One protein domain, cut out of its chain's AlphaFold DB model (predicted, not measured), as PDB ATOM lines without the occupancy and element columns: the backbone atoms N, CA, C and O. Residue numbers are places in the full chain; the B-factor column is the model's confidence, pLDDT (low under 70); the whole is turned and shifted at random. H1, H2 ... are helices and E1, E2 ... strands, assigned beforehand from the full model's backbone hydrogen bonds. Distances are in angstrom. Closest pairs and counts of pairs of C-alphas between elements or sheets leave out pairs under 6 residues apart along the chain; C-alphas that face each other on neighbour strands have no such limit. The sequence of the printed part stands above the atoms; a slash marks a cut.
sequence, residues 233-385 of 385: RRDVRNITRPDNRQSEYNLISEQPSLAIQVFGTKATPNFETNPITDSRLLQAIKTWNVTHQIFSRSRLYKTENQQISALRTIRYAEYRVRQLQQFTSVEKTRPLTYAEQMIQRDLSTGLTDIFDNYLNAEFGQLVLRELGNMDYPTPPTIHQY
ATOM      1  N   ARG A 233     -15.773 -10.387   7.898       49.03
ATOM      2  CA  ARG A 233     -14.848 -11.148   7.041       49.03
ATOM      3  C   ARG A 233     -14.503 -12.465   7.737       49.03
ATOM      4  O   ARG A 233     -13.770 -12.469   8.723       49.03
ATOM      5  N   ARG A 234     -15.060 -13.559   7.238       61.62
ATOM      6  CA  ARG A 234     -14.743 -14.939   7.612       61.62
ATOM      7  C   ARG A 234     -14.364 -15.692   6.339       61.62
ATOM      8  O   ARG A 234     -14.631 -15.201   5.242       61.62
ATOM      9  N   ASP A 235     -13.703 -16.835   6.486       66.62
ATOM     10  CA  ASP A 235     -13.445 -17.747   5.368       66.62
ATOM     11  C   ASP A 235     -14.778 -18.429   5.014       66.62
ATOM     12  O   ASP A 235     -15.184 -19.416   5.636       66.62
ATOM     13  N   VAL A 236     -15.529 -17.777   4.122       75.56
ATOM     14  CA  VAL A 236     -16.860 -18.199   3.680       75.56
ATOM     15  C   VAL A 236     -16.700 -19.174   2.526       75.56
ATOM     16  O   VAL A 236     -16.023 -18.879   1.539       75.56
ATOM     17  N   ARG A 237     -17.339 -20.336   2.643       80.94
ATOM     18  CA  ARG A 237     -17.408 -21.335   1.579       80.94
ATOM     19  C   ARG A 237     -18.850 -21.612   1.197       80.94
ATOM     20  O   ARG A 237     -19.751 -21.507   2.026       80.94
ATOM     21  N   ASN A 238     -19.037 -22.026  -0.052       81.25
ATOM     22  CA  ASN A 238     -20.357 -22.216  -0.637       81.25
ATOM     23  C   ASN A 238     -20.586 -23.692  -0.957       81.25
ATOM     24  O   ASN A 238     -19.672 -24.392  -1.397       81.25
ATOM     25  N   ILE A 239     -21.820 -24.145  -0.768       78.62
ATOM     26  CA  ILE A 239     -22.305 -25.450  -1.208       78.62
ATOM     27  C   ILE A 239     -23.436 -25.215  -2.195       78.62
ATOM     28  O   ILE A 239     -24.366 -24.459  -1.912       78.62
ATOM     29  N   THR A 240     -23.352 -25.872  -3.346       78.56
ATOM     30  CA  THR A 240     -24.386 -25.809  -4.379       78.56
ATOM     31  C   THR A 240     -25.369 -26.957  -4.194       78.56
ATOM     32  O   THR A 240     -24.979 -28.121  -4.116       78.56
ATOM     33  N   ARG A 241     -26.655 -26.624  -4.124       76.44
ATOM     34  CA  ARG A 241     -27.773 -27.565  -4.021       76.44
ATOM     35  C   ARG A 241     -28.152 -28.107  -5.417       76.44
ATOM     36  O   ARG A 241     -27.811 -27.472  -6.415       76.44
ATOM     37  N   PRO A 242     -28.869 -29.248  -5.534       69.00
ATOM     38  CA  PRO A 242     -29.281 -29.793  -6.836       69.00
ATOM     39  C   PRO A 242     -30.115 -28.858  -7.726       69.00
ATOM     40  O   PRO A 242     -30.195 -29.078  -8.928       69.00
ATOM     41  N   ASP A 243     -30.726 -27.817  -7.162       66.69
ATOM     42  CA  ASP A 243     -31.465 -26.779  -7.887       66.69
ATOM     43  C   ASP A 243     -30.599 -25.554  -8.249       66.69
ATOM     44  O   ASP A 243     -31.128 -24.476  -8.513       66.69
ATOM     45  N   ASN A 244     -29.268 -25.704  -8.241       74.81
ATOM     46  CA  ASN A 244     -28.263 -24.675  -8.534       74.81
ATOM     47  C   ASN A 244     -28.228 -23.469  -7.581       74.81
ATOM     48  O   ASN A 244     -27.514 -22.500  -7.849       74.81
ATOM     49  N   ARG A 245     -28.935 -23.513  -6.448       76.25
ATOM     50  CA  ARG A 245     -28.810 -22.478  -5.413       76.25
ATOM     51  C   ARG A 245     -27.573 -22.717  -4.562       76.25
ATOM     52  O   ARG A 245     -27.259 -23.857  -4.221       76.25
ATOM     53  N   GLN A 246     -26.889 -21.639  -4.202       82.31
ATOM     54  CA  GLN A 246     -25.742 -21.683  -3.308       82.31
ATOM     55  C   GLN A 246     -26.160 -21.303  -1.892       82.31
ATOM     56  O   GLN A 246     -26.938 -20.368  -1.693       82.31
ATOM     57  N   SER A 247     -25.624 -22.038  -0.921       81.75
ATOM     58  CA  SER A 247     -25.714 -21.689   0.491       81.75
ATOM     59  C   SER A 247     -24.331 -21.596   1.112       81.75
ATOM     60  O   SER A 247     -23.427 -22.353   0.746       81.75
ATOM     61  N   GLU A 248     -24.161 -20.649   2.026       84.75
ATOM     62  CA  GLU A 248     -22.867 -20.302   2.598       84.75
ATOM     63  C   GLU A 248     -22.687 -20.903   3.994       84.75
ATOM     64  O   GLU A 248     -23.628 -21.028   4.785       84.75
ATOM     65  N   TYR A 249     -21.446 -21.259   4.320       83.81
ATOM     66  CA  TYR A 249     -21.047 -21.625   5.672       83.81
ATOM     67  C   TYR A 249     -19.684 -21.030   6.022       83.81
ATOM     68  O   TYR A 249     -18.831 -20.788   5.167       83.81
ATOM     69  N   ASN A 250     -19.478 -20.803   7.319       83.94
ATOM     70  CA  ASN A 250     -18.219 -20.289   7.844       83.94
ATOM     71  C   ASN A 250     -17.322 -21.438   8.301       83.94
ATOM     72  O   ASN A 250     -17.718 -22.218   9.173       83.94
ATOM     73  N   LEU A 251     -16.101 -21.487   7.774       85.06
ATOM     74  CA  LEU A 251     -15.065 -22.378   8.283       85.06
ATOM     75  C   LEU A 251     -14.385 -21.749   9.515       85.06
ATOM     76  O   LEU A 251     -14.225 -20.526   9.600       85.06
ATOM     77  N   ILE A 252     -13.999 -22.574  10.491       86.06
ATOM     78  CA  ILE A 252     -13.155 -22.143  11.616       86.06
ATOM     79  C   ILE A 252     -11.824 -21.584  11.118       86.06
ATOM     80  O   ILE A 252     -11.312 -21.987  10.082       86.06
ATOM     81  N   SER A 253     -11.220 -20.691  11.897       84.25
ATOM     82  CA  SER A 253      -9.891 -20.168  11.586       84.25
ATOM     83  C   SER A 253      -8.809 -21.249  11.679       84.25
ATOM     84  O   SER A 253      -8.848 -22.112  12.566       84.25
ATOM     85  N   GLU A 254      -7.813 -21.144  10.800       83.69
ATOM     86  CA  GLU A 254      -6.607 -21.971  10.825       83.69
ATOM     87  C   GLU A 254      -5.925 -21.898  12.202       83.69
ATOM     88  O   GLU A 254      -5.830 -20.833  12.821       83.69
ATOM     89  N   GLN A 255      -5.500 -23.051  12.715       86.00
ATOM     90  CA  GLN A 255      -4.879 -23.154  14.030       86.00
ATOM     91  C   GLN A 255      -3.341 -23.078  13.926       86.00
ATOM     92  O   GLN A 255      -2.763 -23.421  12.895       86.00
ATOM     93  N   PRO A 256      -2.629 -22.700  15.004       83.75
ATOM     94  CA  PRO A 256      -1.169 -22.804  15.063       83.75
ATOM     95  C   PRO A 256      -0.697 -24.249  14.863       83.75
ATOM     96  O   PRO A 256      -1.412 -25.167  15.261       83.75
ATOM     97  N   SER A 257       0.495 -24.453  14.292       84.50
ATOM     98  CA  SER A 257       1.009 -25.790  13.940       84.50
ATOM     99  C   SER A 257       0.890 -26.812  15.079       84.50
ATOM    100  O   SER A 257       1.354 -26.574  16.198       84.50
ATOM    101  N   LEU A 258       0.329 -27.980  14.760       85.50
ATOM    102  CA  LEU A 258       0.157 -29.112  15.660       85.50
ATOM    103  C   LEU A 258       1.499 -29.591  16.223       85.50
ATOM    104  O   LEU A 258       1.577 -29.936  17.400       85.50
ATOM    105  N   ALA A 259       2.572 -29.573  15.424       82.12
ATOM    106  CA  ALA A 259       3.901 -29.974  15.887       82.12
ATOM    107  C   ALA A 259       4.382 -29.090  17.052       82.12
ATOM    108  O   ALA A 259       4.876 -29.598  18.058       82.12
ATOM    109  N   ILE A 260       4.139 -27.777  16.969       82.00
ATOM    110  CA  ILE A 260       4.449 -26.839  18.053       82.00
ATOM    111  C   ILE A 260       3.548 -27.107  19.265       82.00
ATOM    112  O   ILE A 260       4.033 -27.103  20.392       82.00
ATOM    113  N   GLN A 261       2.256 -27.367  19.051       82.06
ATOM    114  CA  GLN A 261       1.302 -27.609  20.139       82.06
ATOM    115  C   GLN A 261       1.589 -28.902  20.918       82.06
ATOM    116  O   GLN A 261       1.465 -28.918  22.139       82.06
ATOM    117  N   VAL A 262       1.967 -29.981  20.227       83.00
ATOM    118  CA  VAL A 262       2.169 -31.308  20.830       83.00
ATOM    119  C   VAL A 262       3.604 -31.497  21.322       83.00
ATOM    120  O   VAL A 262       3.821 -32.077  22.385       83.00
ATOM    121  N   PHE A 263       4.593 -31.020  20.562       83.38
ATOM    122  CA  PHE A 263       6.010 -31.290  20.825       83.38
ATOM    123  C   PHE A 263       6.805 -30.064  21.283       83.38
ATOM    124  O   PHE A 263       7.948 -30.216  21.707       83.38
ATOM    125  N   GLY A 264       6.235 -28.859  21.207       78.44
ATOM    126  CA  GLY A 264       6.936 -27.611  21.529       78.44
ATOM    127  C   GLY A 264       7.960 -27.178  20.474       78.44
ATOM    128  O   GLY A 264       8.635 -26.166  20.655       78.44
ATOM    129  N   THR A 265       8.084 -27.912  19.364       79.38
ATOM    130  CA  THR A 265       9.075 -27.677  18.307       79.38
ATOM    131  C   THR A 265       8.428 -27.669  16.925       79.38
ATOM    132  O   THR A 265       7.469 -28.387  16.668       79.38
ATOM    133  N   LYS A 266       8.985 -26.878  15.996       72.06
ATOM    134  CA  LYS A 266       8.554 -26.880  14.584       72.06
ATOM    135  C   LYS A 266       8.919 -28.170  13.847       72.06
ATOM    136  O   LYS A 266       8.244 -28.535  12.895       72.06
ATOM    137  N   ALA A 267       9.990 -28.840  14.270       74.81
ATOM    138  CA  ALA A 267      10.375 -30.131  13.721       74.81
ATOM    139  C   ALA A 267       9.512 -31.240  14.334       74.81
ATOM    140  O   ALA A 267       9.326 -31.278  15.553       74.81
ATOM    141  N   THR A 268       9.016 -32.144  13.489       73.06
ATOM    142  CA  THR A 268       8.326 -33.361  13.920       73.06
ATOM    143  C   THR A 268       9.365 -34.376  14.403       73.06
ATOM    144  O   THR A 268      10.203 -34.791  13.595       73.06
ATOM    145  N   PRO A 269       9.359 -34.774  15.689       77.19
ATOM    146  CA  PRO A 269      10.250 -35.824  16.163       77.19
ATOM    147  C   PRO A 269       9.891 -37.165  15.510       77.19
ATOM    148  O   PRO A 269       8.765 -37.369  15.064       77.19
ATOM    149  N   ASN A 270      10.850 -38.087  15.466       81.06
ATOM    150  CA  ASN A 270      10.622 -39.450  14.992       81.06
ATOM    151  C   ASN A 270       9.825 -40.222  16.067       81.06
ATOM    152  O   ASN A 270      10.249 -40.247  17.222       81.06
ATOM    153  N   PHE A 271       8.687 -40.824  15.712       83.38
ATOM    154  CA  PHE A 271       7.846 -41.611  16.628       83.38
ATOM    155  C   PHE A 271       7.248 -42.852  15.952       83.38
ATOM    156  O   PHE A 271       7.075 -42.894  14.732       83.38
ATOM    157  N   GLU A 272       6.928 -43.872  16.747       82.69
ATOM    158  CA  GLU A 272       6.296 -45.102  16.263       82.69
ATOM    159  C   GLU A 272       4.816 -44.869  15.931       82.69
ATOM    160  O   GLU A 272       4.092 -44.217  16.681       82.69
ATOM    161  N   THR A 273       4.365 -45.387  14.788       77.75
ATOM    162  CA  THR A 273       2.995 -45.207  14.267       77.75
ATOM    163  C   THR A 273       2.170 -46.491  14.255       77.75
ATOM    164  O   THR A 273       0.967 -46.438  14.000       77.75
ATOM    165  N   ASN A 274       2.806 -47.633  14.527       78.75
ATOM    166  CA  ASN A 274       2.220 -48.972  14.480       78.75
ATOM    167  C   ASN A 274       2.794 -49.852  15.605       78.75
ATOM    168  O   ASN A 274       3.624 -50.718  15.327       78.75
ATOM    169  N   PRO A 275       2.379 -49.638  16.864       79.94
ATOM    170  CA  PRO A 275       1.337 -48.710  17.316       79.94
ATOM    171  C   PRO A 275       1.889 -47.350  17.771       79.94
ATOM    172  O   PRO A 275       3.073 -47.206  18.058       79.94
ATOM    173  N   ILE A 276       1.018 -46.341  17.863       81.81
ATOM    174  CA  ILE A 276       1.365 -45.047  18.471       81.81
ATOM    175  C   ILE A 276       1.523 -45.223  19.984       81.81
ATOM    176  O   ILE A 276       0.549 -45.499  20.684       81.81
ATOM    177  N   THR A 277       2.744 -45.029  20.484       85.25
ATOM    178  CA  THR A 277       3.103 -45.175  21.908       85.25
ATOM    179  C   THR A 277       3.450 -43.847  22.595       85.25
ATOM    180  O   THR A 277       3.486 -43.784  23.824       85.25
ATOM    181  N   ASP A 278       3.661 -42.760  21.841       85.50
ATOM    182  CA  ASP A 278       3.999 -41.450  22.413       85.50
ATOM    183  C   ASP A 278       2.836 -40.893  23.254       85.50
ATOM    184  O   ASP A 278       1.755 -40.591  22.741       85.50
ATOM    185  N   SER A 279       3.081 -40.712  24.555       85.69
ATOM    186  CA  SER A 279       2.095 -40.202  25.518       85.69
ATOM    187  C   SER A 279       1.460 -38.863  25.119       85.69
ATOM    188  O   SER A 279       0.269 -38.658  25.363       85.69
ATOM    189  N   ARG A 280       2.207 -37.972  24.451       87.44
ATOM    190  CA  ARG A 280       1.717 -36.659  24.001       87.44
ATOM    191  C   ARG A 280       0.710 -36.817  22.866       87.44
ATOM    192  O   ARG A 280      -0.332 -36.164  22.859       87.44
ATOM    193  N   LEU A 281       0.988 -37.734  21.937       86.38
ATOM    194  CA  LEU A 281       0.071 -38.072  20.848       86.38
ATOM    195  C   LEU A 281      -1.160 -38.810  21.365       86.38
ATOM    196  O   LEU A 281      -2.268 -38.484  20.952       86.38
ATOM    197  N   LEU A 282      -1.000 -39.739  22.312       86.75
ATOM    198  CA  LEU A 282      -2.125 -40.423  22.955       86.75
ATOM    199  C   LEU A 282      -3.039 -39.442  23.706       86.75
ATOM    200  O   LEU A 282      -4.264 -39.554  23.631       86.75
ATOM    201  N   GLN A 283      -2.468 -38.435  24.372       88.31
ATOM    202  CA  GLN A 283      -3.241 -37.365  24.999       88.31
ATOM    203  C   GLN A 283      -4.004 -36.531  23.960       88.31
ATOM    204  O   GLN A 283      -5.185 -36.247  24.167       88.31
ATOM    205  N   ALA A 284      -3.379 -36.172  22.836       86.00
ATOM    206  CA  ALA A 284      -4.049 -35.455  21.749       86.00
ATOM    207  C   ALA A 284      -5.181 -36.293  21.124       86.00
ATOM    208  O   ALA A 284      -6.291 -35.794  20.941       86.00
ATOM    209  N   ILE A 285      -4.936 -37.584  20.885       87.50
ATOM    210  CA  ILE A 285      -5.918 -38.559  20.388       87.50
ATOM    211  C   ILE A 285      -7.136 -38.625  21.311       87.50
ATOM    212  O   ILE A 285      -8.273 -38.561  20.843       87.50
ATOM    213  N   LYS A 286      -6.906 -38.703  22.627       87.62
ATOM    214  CA  LYS A 286      -7.974 -38.725  23.630       87.62
ATOM    215  C   LYS A 286      -8.736 -37.401  23.683       87.62
ATOM    216  O   LYS A 286      -9.960 -37.407  23.736       87.62
ATOM    217  N   THR A 287      -8.021 -36.278  23.650       88.50
ATOM    218  CA  THR A 287      -8.601 -34.926  23.740       88.50
ATOM    219  C   THR A 287      -9.534 -34.635  22.566       88.50
ATOM    220  O   THR A 287     -10.620 -34.097  22.763       88.50
ATOM    221  N   TRP A 288      -9.142 -35.037  21.355       87.12
ATOM    222  CA  TRP A 288      -9.910 -34.796  20.129       87.12
ATOM    223  C   TRP A 288     -10.781 -35.981  19.697       87.12
ATOM    224  O   TRP A 288     -11.354 -35.954  18.609       87.12
ATOM    225  N   ASN A 289     -10.898 -37.009  20.546       86.69
ATOM    226  CA  ASN A 289     -11.690 -38.216  20.310       86.69
ATOM    227  C   ASN A 289     -11.428 -38.845  18.925       86.69
ATOM    228  O   ASN A 289     -12.338 -39.040  18.113       86.69
ATOM    229  N   VAL A 290     -10.153 -39.100  18.622       83.69
ATOM    230  CA  VAL A 290      -9.748 -39.643  17.321       83.69
ATOM    231  C   VAL A 290     -10.075 -41.134  17.259       83.69
ATOM    232  O   VAL A 290      -9.488 -41.935  17.982       83.69
ATOM    233  N   THR A 291     -11.001 -41.523  16.381       81.94
ATOM    234  CA  THR A 291     -11.410 -42.926  16.200       81.94
ATOM    235  C   THR A 291     -10.636 -43.611  15.069       81.94
ATOM    236  O   THR A 291     -10.097 -42.957  14.174       81.94
ATOM    237  N   HIS A 292     -10.634 -44.951  15.046       78.19
ATOM    238  CA  HIS A 292     -10.042 -45.736  13.949       78.19
ATOM    239  C   HIS A 292     -10.619 -45.383  12.568       78.19
ATOM    240  O   HIS A 292      -9.903 -45.434  11.568       78.19
ATOM    241  N   GLN A 293     -11.891 -44.981  12.504       76.56
ATOM    242  CA  GLN A 293     -12.516 -44.515  11.267       76.56
ATOM    243  C   GLN A 293     -11.825 -43.252  10.732       76.56
ATOM    244  O   GLN A 293     -11.643 -43.127   9.524       76.56
ATOM    245  N   ILE A 294     -11.362 -42.354  11.605       76.00
ATOM    246  CA  ILE A 294     -10.636 -41.149  11.187       76.00
ATOM    247  C   ILE A 294      -9.237 -41.515  10.681       76.00
ATOM    248  O   ILE A 294      -8.837 -41.020   9.634       76.00
ATOM    249  N   PHE A 295      -8.540 -42.460  11.324       77.38
ATOM    250  CA  PHE A 295      -7.262 -42.984  10.811       77.38
ATOM    251  C   PHE A 295      -7.397 -43.684   9.454       77.38
ATOM    252  O   PHE A 295      -6.477 -43.631   8.641       77.38
ATOM    253  N   SER A 296      -8.552 -44.287   9.156       75.69
ATOM    254  CA  SER A 296      -8.797 -44.909   7.848       75.69
ATOM    255  C   SER A 296      -8.818 -43.909   6.680       75.69
ATOM    256  O   SER A 296      -8.645 -44.320   5.532       75.69
ATOM    257  N   ARG A 297      -8.927 -42.600   6.965       73.69
ATOM    258  CA  ARG A 297      -8.819 -41.510   5.985       73.69
ATOM    259  C   ARG A 297      -7.515 -41.556   5.190       73.69
ATOM    260  O   ARG A 297      -7.520 -41.215   4.011       73.69
ATOM    261  N   SER A 298      -6.414 -42.006   5.794       71.50
ATOM    262  CA  SER A 298      -5.117 -42.105   5.110       71.50
ATOM    263  C   SER A 298      -5.157 -43.013   3.875       71.50
ATOM    264  O   SER A 298      -4.327 -42.871   2.984       71.50
ATOM    265  N   ARG A 299      -6.138 -43.924   3.788       71.50
ATOM    266  CA  ARG A 299      -6.338 -44.825   2.642       71.50
ATOM    267  C   ARG A 299      -6.862 -44.117   1.389       71.50
ATOM    268  O   ARG A 299      -6.778 -44.696   0.309       71.50
ATOM    269  N   LEU A 300      -7.395 -42.899   1.520       69.50
ATOM    270  CA  LEU A 300      -7.936 -42.105   0.406       69.50
ATOM    271  C   LEU A 300      -6.842 -41.401  -0.418       69.50
ATOM    272  O   LEU A 300      -7.093 -40.960  -1.541       69.50
ATOM    273  N   TYR A 301      -5.626 -41.307   0.121       71.38
ATOM    274  CA  TYR A 301      -4.521 -40.551  -0.464       71.38
ATOM    275  C   TYR A 301      -3.374 -41.478  -0.891       71.38
ATOM    276  O   TYR A 301      -3.273 -42.624  -0.440       71.38
ATOM    277  N   LYS A 302      -2.499 -40.998  -1.789       72.62
ATOM    278  CA  LYS A 302      -1.242 -41.700  -2.117       72.62
ATOM    279  C   LYS A 302      -0.360 -41.857  -0.867       72.62
ATOM    280  O   LYS A 302      -0.512 -41.126   0.107       72.62
ATOM    281  N   THR A 303       0.566 -42.817  -0.908       67.25
ATOM    282  CA  THR A 303       1.474 -43.153   0.201       67.25
ATOM    283  C   THR A 303       2.218 -41.921   0.727       67.25
ATOM    284  O   THR A 303       3.053 -41.352   0.028       67.25
ATOM    285  N   GLU A 304       1.921 -41.545   1.970       72.44
ATOM    286  CA  GLU A 304       2.591 -40.500   2.749       72.44
ATOM    287  C   GLU A 304       3.460 -41.151   3.841       72.44
ATOM    288  O   GLU A 304       3.249 -42.311   4.208       72.44
ATOM    289  N   ASN A 305       4.421 -40.407   4.396       80.88
ATOM    290  CA  ASN A 305       5.084 -40.815   5.633       80.88
ATOM    291  C   ASN A 305       4.021 -41.072   6.723       80.88
ATOM    292  O   ASN A 305       3.200 -40.200   7.018       80.88
ATOM    293  N   GLN A 306       4.053 -42.261   7.336       81.06
ATOM    294  CA  GLN A 306       3.083 -42.682   8.353       81.06
ATOM    295  C   GLN A 306       2.983 -41.698   9.528       81.06
ATOM    296  O   GLN A 306       1.901 -41.524  10.086       81.06
ATOM    297  N   GLN A 307       4.077 -41.017   9.877       83.81
ATOM    298  CA  GLN A 307       4.101 -40.020  10.951       83.81
ATOM    299  C   GLN A 307       3.321 -38.765  10.583       83.81
ATOM    300  O   GLN A 307       2.513 -38.275  11.371       83.81
ATOM    301  N   ILE A 308       3.520 -38.269   9.362       84.69
ATOM    302  CA  ILE A 308       2.798 -37.101   8.858       84.69
ATOM    303  C   ILE A 308       1.313 -37.446   8.725       84.69
ATOM    304  O   ILE A 308       0.470 -36.677   9.170       84.69
ATOM    305  N   SER A 309       0.996 -38.647   8.241       84.06
ATOM    306  CA  SER A 309      -0.375 -39.157   8.164       84.06
ATOM    307  C   SER A 309      -1.055 -39.224   9.541       84.06
ATOM    308  O   SER A 309      -2.199 -38.783   9.698       84.06
ATOM    309  N   ALA A 310      -0.347 -39.690  10.578       85.00
ATOM    310  CA  ALA A 310      -0.855 -39.700  11.949       85.00
ATOM    311  C   ALA A 310      -1.127 -38.278  12.478       85.00
ATOM    312  O   ALA A 310      -2.209 -38.016  13.007       85.00
ATOM    313  N   LEU A 311      -0.195 -37.338  12.282       87.88
ATOM    314  CA  LEU A 311      -0.364 -35.939  12.695       87.88
ATOM    315  C   LEU A 311      -1.488 -35.237  11.927       87.88
ATOM    316  O   LEU A 311      -2.326 -34.576  12.538       87.88
ATOM    317  N   ARG A 312      -1.570 -35.442  10.610       87.94
ATOM    318  CA  ARG A 312      -2.639 -34.927   9.745       87.94
ATOM    319  C   ARG A 312      -4.011 -35.429  10.197       87.94
ATOM    320  O   ARG A 312      -4.973 -34.665  10.209       87.94
ATOM    321  N   THR A 313      -4.093 -36.686  10.634       87.69
ATOM    322  CA  THR A 313      -5.321 -37.287  11.177       87.69
ATOM    323  C   THR A 313      -5.736 -36.638  12.499       87.69
ATOM    324  O   THR A 313      -6.894 -36.246  12.655       87.69
ATOM    325  N   ILE A 314      -4.798 -36.479  13.441       88.19
ATOM    326  CA  ILE A 314      -5.054 -35.799  14.722       88.19
ATOM    327  C   ILE A 314      -5.500 -34.355  14.470       88.19
ATOM    328  O   ILE A 314      -6.473 -33.890  15.065       88.19
ATOM    329  N   ARG A 315      -4.844 -33.665  13.532       90.75
ATOM    330  CA  ARG A 315      -5.176 -32.291  13.161       90.75
ATOM    331  C   ARG A 315      -6.564 -32.158  12.547       90.75
ATOM    332  O   ARG A 315      -7.313 -31.252  12.902       90.75
ATOM    333  N   TYR A 316      -6.930 -33.072  11.654       90.00
ATOM    334  CA  TYR A 316      -8.280 -33.119  11.102       90.00
ATOM    335  C   TYR A 316      -9.329 -33.291  12.207       90.00
ATOM    336  O   TYR A 316     -10.359 -32.619  12.189       90.00
ATOM    337  N   ALA A 317      -9.072 -34.163  13.185       88.50
ATOM    338  CA  ALA A 317      -9.992 -34.373  14.295       88.50
ATOM    339  C   ALA A 317     -10.139 -33.128  15.185       88.50
ATOM    340  O   ALA A 317     -11.260 -32.798  15.570       88.50
ATOM    341  N   GLU A 318      -9.050 -32.399  15.447       90.75
ATOM    342  CA  GLU A 318      -9.114 -31.101  16.128       90.75
ATOM    343  C   GLU A 318     -10.031 -30.125  15.375       90.75
ATOM    344  O   GLU A 318     -10.975 -29.585  15.962       90.75
ATOM    345  N   TYR A 319      -9.792 -29.923  14.075       90.88
ATOM    346  CA  TYR A 319     -10.609 -29.024  13.259       90.88
ATOM    347  C   TYR A 319     -12.081 -29.457  13.226       90.88
ATOM    348  O   TYR A 319     -12.974 -28.638  13.431       90.88
ATOM    349  N   ARG A 320     -12.347 -30.758  13.073       90.44
ATOM    350  CA  ARG A 320     -13.697 -31.332  13.125       90.44
ATOM    351  C   ARG A 320     -14.410 -31.005  14.436       90.44
ATOM    352  O   ARG A 320     -15.538 -30.521  14.405       90.44
ATOM    353  N   VAL A 321     -13.774 -31.261  15.581       90.50
ATOM    354  CA  VAL A 321     -14.381 -31.011  16.900       90.50
ATOM    355  C   VAL A 321     -14.661 -29.523  17.090       90.50
ATOM    356  O   VAL A 321     -15.759 -29.158  17.509       90.50
ATOM    357  N   ARG A 322     -13.711 -28.654  16.728       90.88
ATOM    358  CA  ARG A 322     -13.880 -27.197  16.829       90.88
ATOM    359  C   ARG A 322     -14.998 -26.676  15.923       90.88
ATOM    360  O   ARG A 322     -15.785 -25.841  16.363       90.88
ATOM    361  N   GLN A 323     -15.107 -27.182  14.695       91.31
ATOM    362  CA  GLN A 323     -16.170 -26.794  13.764       91.31
ATOM    363  C   GLN A 323     -17.547 -27.239  14.269       91.31
ATOM    364  O   GLN A 323     -18.492 -26.455  14.244       91.31
ATOM    365  N   LEU A 324     -17.662 -28.464  14.794       91.31
ATOM    366  CA  LEU A 324     -18.907 -28.944  15.401       91.31
ATOM    367  C   LEU A 324     -19.305 -28.095  16.616       91.31
ATOM    368  O   LEU A 324     -20.461 -27.696  16.726       91.31
ATOM    369  N   GLN A 325     -18.351 -27.744  17.485       90.75
ATOM    370  CA  GLN A 325     -18.594 -26.831  18.608       90.75
ATOM    371  C   GLN A 325     -19.045 -25.443  18.139       90.75
ATOM    372  O   GLN A 325     -19.941 -24.853  18.748       90.75
ATOM    373  N   GLN A 326     -18.463 -24.927  17.051       89.94
ATOM    374  CA  GLN A 326     -18.906 -23.676  16.447       89.94
ATOM    375  C   GLN A 326     -20.358 -23.788  15.974       89.94
ATOM    376  O   GLN A 326     -21.154 -22.921  16.329       89.94
ATOM    377  N   PHE A 327     -20.741 -24.851  15.264       91.06
ATOM    378  CA  PHE A 327     -22.135 -25.046  14.852       91.06
ATOM    379  C   PHE A 327     -23.086 -25.138  16.044       91.06
ATOM    380  O   PHE A 327     -24.083 -24.425  16.061       91.06
ATOM    381  N   THR A 328     -22.737 -25.877  17.102       90.06
ATOM    382  CA  THR A 328     -23.540 -25.916  18.338       90.06
ATOM    383  C   THR A 328     -23.667 -24.537  18.997       90.06
ATOM    384  O   THR A 328     -24.686 -24.224  19.610       90.06
ATOM    385  N   SER A 329     -22.645 -23.682  18.900       88.38
ATOM    386  CA  SER A 329     -22.725 -22.301  19.399       88.38
ATOM    387  C   SER A 329     -23.622 -21.414  18.527       88.38
ATOM    388  O   SER A 329     -24.355 -20.580  19.058       88.38
ATOM    389  N   VAL A 330     -23.610 -21.626  17.207       86.38
ATOM    390  CA  VAL A 330     -24.472 -20.913  16.257       86.38
ATOM    391  C   VAL A 330     -25.924 -21.326  16.461       86.38
ATOM    392  O   VAL A 330     -26.754 -20.437  16.607       86.38
ATOM    393  N   GLU A 331     -26.214 -22.621  16.609       86.19
ATOM    394  CA  GLU A 331     -27.560 -23.162  16.874       86.19
ATOM    395  C   GLU A 331     -28.253 -22.520  18.080       86.19
ATOM    396  O   GLU A 331     -29.470 -22.341  18.080       86.19
ATOM    397  N   LYS A 332     -27.485 -22.131  19.106       86.69
ATOM    398  CA  LYS A 332     -28.019 -21.434  20.287       86.69
ATOM    399  C   LYS A 332     -28.512 -20.020  19.984       86.69
ATOM    400  O   LYS A 332     -29.332 -19.499  20.733       86.69
ATOM    401  N   THR A 333     -27.978 -19.383  18.946       82.81
ATOM    402  CA  THR A 333     -28.293 -17.991  18.588       82.81
ATOM    403  C   THR A 333     -29.220 -17.896  17.381       82.81
ATOM    404  O   THR A 333     -30.080 -17.019  17.342       82.81
ATOM    405  N   ARG A 334     -29.079 -18.800  16.407       83.00
ATOM    406  CA  ARG A 334     -29.918 -18.876  15.210       83.00
ATOM    407  C   ARG A 334     -29.994 -20.306  14.664       83.00
ATOM    408  O   ARG A 334     -29.063 -21.078  14.883       83.00
ATOM    409  N   PRO A 335     -31.037 -20.658  13.890       84.31
ATOM    410  CA  PRO A 335     -31.015 -21.900  13.126       84.31
ATOM    411  C   PRO A 335     -29.828 -21.920  12.147       84.31
ATOM    412  O   PRO A 335     -29.420 -20.876  11.621       84.31
ATOM    413  N   LEU A 336     -29.273 -23.114  11.925       84.94
ATOM    414  CA  LEU A 336     -28.216 -23.341  10.938       84.94
ATOM    415  C   LEU A 336     -28.748 -23.156   9.513       84.94
ATOM    416  O   LEU A 336     -29.901 -23.486   9.227       84.94
ATOM    417  N   THR A 337     -27.900 -22.644   8.621       84.88
ATOM    418  CA  THR A 337     -28.196 -22.591   7.182       84.88
ATOM    419  C   THR A 337     -28.165 -23.996   6.579       84.88
ATOM    420  O   THR A 337     -27.670 -24.943   7.193       84.88
ATOM    421  N   TYR A 338     -28.671 -24.148   5.353       83.62
ATOM    422  CA  TYR A 338     -28.620 -25.428   4.643       83.62
ATOM    423  C   TYR A 338     -27.185 -25.973   4.545       83.62
ATOM    424  O   TYR A 338     -26.947 -27.140   4.861       83.62
ATOM    425  N   ALA A 339     -26.222 -25.128   4.158       85.06
ATOM    426  CA  ALA A 339     -24.823 -25.534   4.059       85.06
ATOM    427  C   ALA A 339     -24.242 -25.950   5.419       85.06
ATOM    428  O   ALA A 339     -23.583 -26.983   5.516       85.06
ATOM    429  N   GLU A 340     -24.528 -25.198   6.486       88.62
ATOM    430  CA  GLU A 340     -24.081 -25.536   7.841       88.62
ATOM    431  C   GLU A 340     -24.671 -26.869   8.328       88.62
ATOM    432  O   GLU A 340     -23.934 -27.686   8.877       88.62
ATOM    433  N   GLN A 341     -25.960 -27.135   8.075       87.31
ATOM    434  CA  GLN A 341     -26.606 -28.409   8.419       87.31
ATOM    435  C   GLN A 341     -25.998 -29.591   7.657       87.31
ATOM    436  O   GLN A 341     -25.748 -30.644   8.247       87.31
ATOM    437  N   MET A 342     -25.738 -29.429   6.355       86.06
ATOM    438  CA  MET A 342     -25.111 -30.476   5.543       86.06
ATOM    439  C   MET A 342     -23.693 -30.779   6.030       86.06
ATOM    440  O   MET A 342     -23.380 -31.935   6.302       86.06
ATOM    441  N   ILE A 343     -22.864 -29.755   6.260       88.00
ATOM    442  CA  ILE A 343     -21.504 -29.958   6.774       88.00
ATOM    443  C   ILE A 343     -21.511 -30.532   8.189       88.00
ATOM    444  O   ILE A 343     -20.706 -31.408   8.493       88.00
ATOM    445  N   GLN A 344     -22.407 -30.084   9.069       89.62
ATOM    446  CA  GLN A 344     -22.541 -30.659  10.408       89.62
ATOM    447  C   GLN A 344     -22.888 -32.150  10.328       89.62
ATOM    448  O   GLN A 344     -22.260 -32.960  11.017       89.62
ATOM    449  N   ARG A 345     -23.830 -32.526   9.451       86.94
ATOM    450  CA  ARG A 345     -24.169 -33.925   9.183       86.94
ATOM    451  C   ARG A 345     -22.947 -34.687   8.681       86.94
ATOM    452  O   ARG A 345     -22.579 -35.673   9.314       86.94
ATOM    453  N   ASP A 346     -22.279 -34.209   7.638       85.31
ATOM    454  CA  ASP A 346     -21.137 -34.893   7.031       85.31
ATOM    455  C   ASP A 346     -19.965 -35.046   8.010       85.31
ATOM    456  O   ASP A 346     -19.360 -36.116   8.097       85.31
ATOM    457  N   LEU A 347     -19.688 -34.026   8.827       87.75
ATOM    458  CA  LEU A 347     -18.704 -34.102   9.907       87.75
ATOM    459  C   LEU A 347     -19.129 -35.087  10.997       87.75
ATOM    460  O   LEU A 347     -18.269 -35.733  11.594       87.75
ATOM    461  N   SER A 348     -20.420 -35.221  11.297       83.88
ATOM    462  CA  SER A 348     -20.904 -36.159  12.315       83.88
ATOM    463  C   SER A 348     -20.849 -37.617  11.841       83.88
ATOM    464  O   SER A 348     -20.417 -38.478  12.607       83.88
ATOM    465  N   THR A 349     -21.196 -37.885  10.576       77.88
ATOM    466  CA  THR A 349     -21.346 -39.243  10.030       77.88
ATOM    467  C   THR A 349     -20.148 -39.743   9.224       77.88
ATOM    468  O   THR A 349     -20.038 -40.948   8.998       77.88
ATOM    469  N   GLY A 350     -19.251 -38.860   8.771       70.00
ATOM    470  CA  GLY A 350     -18.223 -39.216   7.794       70.00
ATOM    471  C   GLY A 350     -16.950 -38.367   7.814       70.00
ATOM    472  O   GLY A 350     -16.602 -37.697   8.790       70.00
ATOM    473  N   LEU A 351     -16.202 -38.478   6.714       73.12
ATOM    474  CA  LEU A 351     -14.976 -37.734   6.444       73.12
ATOM    475  C   LEU A 351     -15.262 -36.704   5.355       73.12
ATOM    476  O   LEU A 351     -15.852 -37.042   4.334       73.12
ATOM    477  N   THR A 352     -14.826 -35.469   5.578       77.81
ATOM    478  CA  THR A 352     -15.042 -34.340   4.666       77.81
ATOM    479  C   THR A 352     -13.704 -33.764   4.218       77.81
ATOM    480  O   THR A 352     -12.708 -33.837   4.944       77.81
ATOM    481  N   ASP A 353     -13.677 -33.182   3.028       80.12
ATOM    482  CA  ASP A 353     -12.510 -32.547   2.407       80.12
ATOM    483  C   ASP A 353     -12.415 -31.037   2.702       80.12
ATOM    484  O   ASP A 353     -11.485 -30.351   2.279       80.12
ATOM    485  N   ILE A 354     -13.352 -30.491   3.485       84.56
ATOM    486  CA  ILE A 354     -13.448 -29.047   3.742       84.56
ATOM    487  C   ILE A 354     -12.179 -28.464   4.391       84.56
ATOM    488  O   ILE A 354     -11.839 -27.305   4.151       84.56
ATOM    489  N   PHE A 355     -11.434 -29.262   5.161       87.69
ATOM    490  CA  PHE A 355     -10.195 -28.831   5.820       87.69
ATOM    491  C   PHE A 355      -8.927 -29.111   5.002       87.69
ATOM    492  O   PHE A 355      -7.835 -28.791   5.470       87.69
ATOM    493  N   ASP A 356      -9.027 -29.676   3.795       84.19
ATOM    494  CA  ASP A 356      -7.856 -30.136   3.031       84.19
ATOM    495  C   ASP A 356      -6.890 -28.995   2.723       84.19
ATOM    496  O   ASP A 356      -5.683 -29.185   2.819       84.19
ATOM    497  N   ASN A 357      -7.394 -27.786   2.467       85.06
ATOM    498  CA  ASN A 357      -6.547 -26.604   2.275       85.06
ATOM    499  C   ASN A 357      -5.684 -26.294   3.511       85.06
ATOM    500  O   ASN A 357      -4.494 -26.034   3.360       85.06
ATOM    501  N   TYR A 358      -6.243 -26.383   4.724       87.56
ATOM    502  CA  TYR A 358      -5.499 -26.138   5.970       87.56
ATOM    503  C   TYR A 358      -4.502 -27.265   6.249       87.56
ATOM    504  O   TYR A 358      -3.357 -27.028   6.620       87.56
ATOM    505  N   LEU A 359      -4.911 -28.513   6.011       87.44
ATOM    506  CA  LEU A 359      -4.032 -29.669   6.175       87.44
ATOM    507  C   LEU A 359      -2.874 -29.652   5.169       87.44
ATOM    508  O   LEU A 359      -1.755 -30.019   5.515       87.44
ATOM    509  N   ASN A 360      -3.126 -29.213   3.936       87.25
ATOM    510  CA  ASN A 360      -2.110 -29.110   2.895       87.25
ATOM    511  C   ASN A 360      -1.138 -27.956   3.144       87.25
ATOM    512  O   ASN A 360       0.044 -28.101   2.841       87.25
ATOM    513  N   ALA A 361      -1.604 -26.841   3.714       85.81
ATOM    514  CA  ALA A 361      -0.735 -25.743   4.126       85.81
ATOM    515  C   ALA A 361       0.244 -26.174   5.234       85.81
ATOM    516  O   ALA A 361       1.412 -25.789   5.210       85.81
ATOM    517  N   GLU A 362      -0.210 -27.011   6.171       85.00
ATOM    518  CA  GLU A 362       0.596 -27.446   7.316       85.00
ATOM    519  C   GLU A 362       1.524 -28.634   7.006       85.00
ATOM    520  O   GLU A 362       2.683 -28.639   7.418       85.00
ATOM    521  N   PHE A 363       1.033 -29.643   6.281       84.50
ATOM    522  CA  PHE A 363       1.734 -30.920   6.078       84.50
ATOM    523  C   PHE A 363       2.163 -31.169   4.623       84.50
ATOM    524  O   PHE A 363       2.765 -32.200   4.325       84.50
ATOM    525  N   GLY A 364       1.859 -30.246   3.710       82.75
ATOM    526  CA  GLY A 364       2.113 -30.384   2.277       82.75
ATOM    527  C   GLY A 364       0.939 -30.995   1.505       82.75
ATOM    528  O   GLY A 364       0.061 -31.659   2.066       82.75
ATOM    529  N   GLN A 365       0.920 -30.753   0.193       81.50
ATOM    530  CA  GLN A 365      -0.168 -31.160  -0.696       81.50
ATOM    531  C   GLN A 365      -0.215 -32.682  -0.881       81.50
ATOM    532  O   GLN A 365       0.763 -33.296  -1.307       81.50
ATOM    533  N   LEU A 366      -1.376 -33.285  -0.612       74.81
ATOM    534  CA  LEU A 366      -1.638 -34.693  -0.913       74.81
ATOM    535  C   LEU A 366      -2.427 -34.858  -2.208       74.81
ATOM    536  O   LEU A 366      -3.373 -34.123  -2.486       74.81
ATOM    537  N   VAL A 367      -2.055 -35.877  -2.979       74.00
ATOM    538  CA  VAL A 367      -2.756 -36.268  -4.205       74.00
ATOM    539  C   VAL A 367      -3.753 -37.376  -3.871       74.00
ATOM    540  O   VAL A 367      -3.376 -38.406  -3.299       74.00
ATOM    541  N   LEU A 368      -5.019 -37.164  -4.239       68.12
ATOM    542  CA  LEU A 368      -6.079 -38.171  -4.151       68.12
ATOM    543  C   LEU A 368      -5.722 -39.401  -4.994       68.12
ATOM    544  O   LEU A 368      -5.095 -39.297  -6.052       68.12
ATOM    545  N   ARG A 369      -6.097 -40.585  -4.514       64.75
ATOM    546  CA  ARG A 369      -5.842 -41.833  -5.236       64.75
ATOM    547  C   ARG A 369      -6.872 -42.033  -6.352       64.75
ATOM    548  O   ARG A 369      -8.061 -41.830  -6.137       64.75
ATOM    549  N   GLU A 370      -6.426 -42.479  -7.524       58.47
ATOM    550  CA  GLU A 370      -7.327 -42.910  -8.600       58.47
ATOM    551  C   GLU A 370      -8.035 -44.223  -8.218       58.47
ATOM    552  O   GLU A 370      -7.427 -45.128  -7.633       58.47
ATOM    553  N   LEU A 371      -9.330 -44.322  -8.535       48.88
ATOM    554  CA  LEU A 371     -10.160 -45.507  -8.296       48.88
ATOM    555  C   LEU A 371      -9.612 -46.698  -9.108       48.88
ATOM    556  O   LEU A 371      -9.720 -46.707 -10.329       48.88
ATOM    557  N   GLY A 372      -9.022 -47.699  -8.436       47.69
ATOM    558  CA  GLY A 372      -8.535 -48.939  -9.073       47.69
ATOM    559  C   GLY A 372      -7.223 -49.520  -8.528       47.69
ATOM    560  O   GLY A 372      -6.799 -50.589  -8.956       47.69
ATOM    561  N   ASN A 373      -6.565 -48.848  -7.584       50.81
ATOM    562  CA  ASN A 373      -5.230 -49.227  -7.118       50.81
ATOM    563  C   ASN A 373      -5.302 -50.017  -5.783       50.81
ATOM    564  O   ASN A 373      -5.779 -49.479  -4.783       50.81
ATOM    565  N   MET A 374      -4.873 -51.294  -5.764       47.84
ATOM    566  CA  MET A 374      -5.141 -52.264  -4.672       47.84
ATOM    567  C   MET A 374      -4.155 -52.248  -3.483       47.84
ATOM    568  O   MET A 374      -4.426 -52.892  -2.470       47.84
ATOM    569  N   ASP A 375      -3.056 -51.491  -3.539       52.34
ATOM    570  CA  ASP A 375      -2.081 -51.424  -2.433       52.34
ATOM    571  C   ASP A 375      -2.478 -50.381  -1.383       52.34
ATOM    572  O   ASP A 375      -2.137 -49.206  -1.498       52.34
ATOM    573  N   TYR A 376      -3.266 -50.747  -0.376       54.75
ATOM    574  CA  TYR A 376      -3.703 -49.796   0.651       54.75
ATOM    575  C   TYR A 376      -2.568 -49.472   1.637       54.75
ATOM    576  O   TYR A 376      -2.029 -50.397   2.247       54.75
ATOM    577  N   PRO A 377      -2.227 -48.188   1.874       59.12
ATOM    578  CA  PRO A 377      -1.313 -47.845   2.954       59.12
ATOM    579  C   PRO A 377      -1.906 -48.294   4.293       59.12
ATOM    580  O   PRO A 377      -3.092 -48.078   4.572       59.12
ATOM    581  N   THR A 378      -1.081 -48.929   5.125       60.41
ATOM    582  CA  THR A 378      -1.483 -49.350   6.467       60.41
ATOM    583  C   THR A 378      -1.758 -48.097   7.304       60.41
ATOM    584  O   THR A 378      -0.848 -47.281   7.475       60.41
ATOM    585  N   PRO A 379      -2.998 -47.879   7.781       64.94
ATOM    586  CA  PRO A 379      -3.300 -46.726   8.618       64.94
ATOM    587  C   PRO A 379      -2.552 -46.847   9.956       64.94
ATOM    588  O   PRO A 379      -2.365 -47.972  10.424       64.94
ATOM    589  N   PRO A 380      -2.156 -45.724  10.585       66.69
ATOM    590  CA  PRO A 380      -1.625 -45.743  11.942       66.69
ATOM    591  C   PRO A 380      -2.608 -46.418  12.901       66.69
ATOM    592  O   PRO A 380      -3.829 -46.281  12.760       66.69
ATOM    593  N   THR A 381      -2.080 -47.146  13.881       65.75
ATOM    594  CA  THR A 381      -2.882 -47.931  14.826       65.75
ATOM    595  C   THR A 381      -2.593 -47.537  16.270       65.75
ATOM    596  O   THR A 381      -1.485 -47.139  16.622       65.75
ATOM    597  N   ILE A 382      -3.618 -47.631  17.118       62.25
ATOM    598  CA  ILE A 382      -3.520 -47.427  18.565       62.25
ATOM    599  C   ILE A 382      -3.728 -48.794  19.222       62.25
ATOM    600  O   ILE A 382      -4.578 -49.562  18.769       62.25
ATOM    601  N   HIS A 383      -2.977 -49.114  20.279       49.09
ATOM    602  CA  HIS A 383      -3.271 -50.299  21.088       49.09
ATOM    603  C   HIS A 383      -4.614 -50.118  21.809       49.09
ATOM    604  O   HIS A 383      -4.773 -49.189  22.601       49.09
ATOM    605  N   GLN A 384      -5.571 -51.009  21.542       41.88
ATOM    606  CA  GLN A 384      -6.759 -51.164  22.378       41.88
ATOM    607  C   GLN A 384      -6.346 -51.902  23.656       41.88
ATOM    608  O   GLN A 384      -5.906 -53.049  23.580       41.88
ATOM    609  N   TYR A 385      -6.465 -51.224  24.797       33.22
ATOM    610  CA  TYR A 385      -6.531 -51.848  26.116       33.22
ATOM    611  C   TYR A 385      -7.950 -51.722  26.650       33.22
ATOM    612  O   TYR A 385      -8.517 -50.610  26.514       33.22
TER     613      TYR A 385
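AT A GLANCE: This is residues 233 to 385 of the 385 residues of an uncharacterized protein of Heligmosomoides polygyrus (UniProt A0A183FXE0). One long helix, H4, runs through the middle, with the shorter helices H1, H3, H5 and H6 packed on it at steep tilts and H2 next to H1. A small hairpin of strands, E1 and E2, sits at one end near the first half of H5, while residues 364 to 385 make a long tail with no named element. The printed part has 153 residues, with two antiparallel strands followed by six named helices, mostly helix by class. It is compact, with a radius of gyration of the C-alphas of 16.6 A and spans of 46 by 38 by 31 A.

HOW THE PARTS SIT: E1, residues 236 to 240, and E2, residues 246 to 250, form an antiparallel hairpin, with N 239 and O 247 2.8 A apart, within hydrogen-bond range. H1, residues 258 to 263, touches H2, residues 279 to 287, at a steep tilt of 46 degrees, closest at C-alphas Val 262 and Arg 280, 6.2 A. The hub H4, residues 306 to 331, touches H3, residues 292 to 300, at C-alphas Thr 313 and Phe 295, 6.0 A. It touches H5, residues 338 to 349, with residues 320 to 327 alone, closest at C-alphas Leu 324 and Gln 344, 6.4 A. It touches H6, residues 356 to 363, at C-alphas Arg 312 and Leu 359, 6.5 A. H1 and H4 only just touch, with 3 pairs of C-alphas within 8 A, the closest Leu 258 and Arg 315, 6.7 A. The closest C-alphas of E2 and H5 are Ser 247 and Ala 339, 5.3 A. Every O i to N i+4 pair is within hydrogen-bond range in H1, H2, H4, H5 and H6; H3 has 1 of 5, beside 6 of 6 O i to N i+3 pairs.

IN THESE COORDINATES: E1 begins at C-alpha 236, (-16.860, -18.199, 3.680). H4 is 37.3 A long and H5 16.5 A. H6 ends at C-alpha 363, (1.734, -30.920, 6.078).

THE WHOLE: The printed part has no cut, and the C-alphas farthest apart, Asp 243 and Asn 270, are 49.6 A apart. The link H1 to H2 is long. Confidence is low, under 70, at 25 residues, among them 368 to 385.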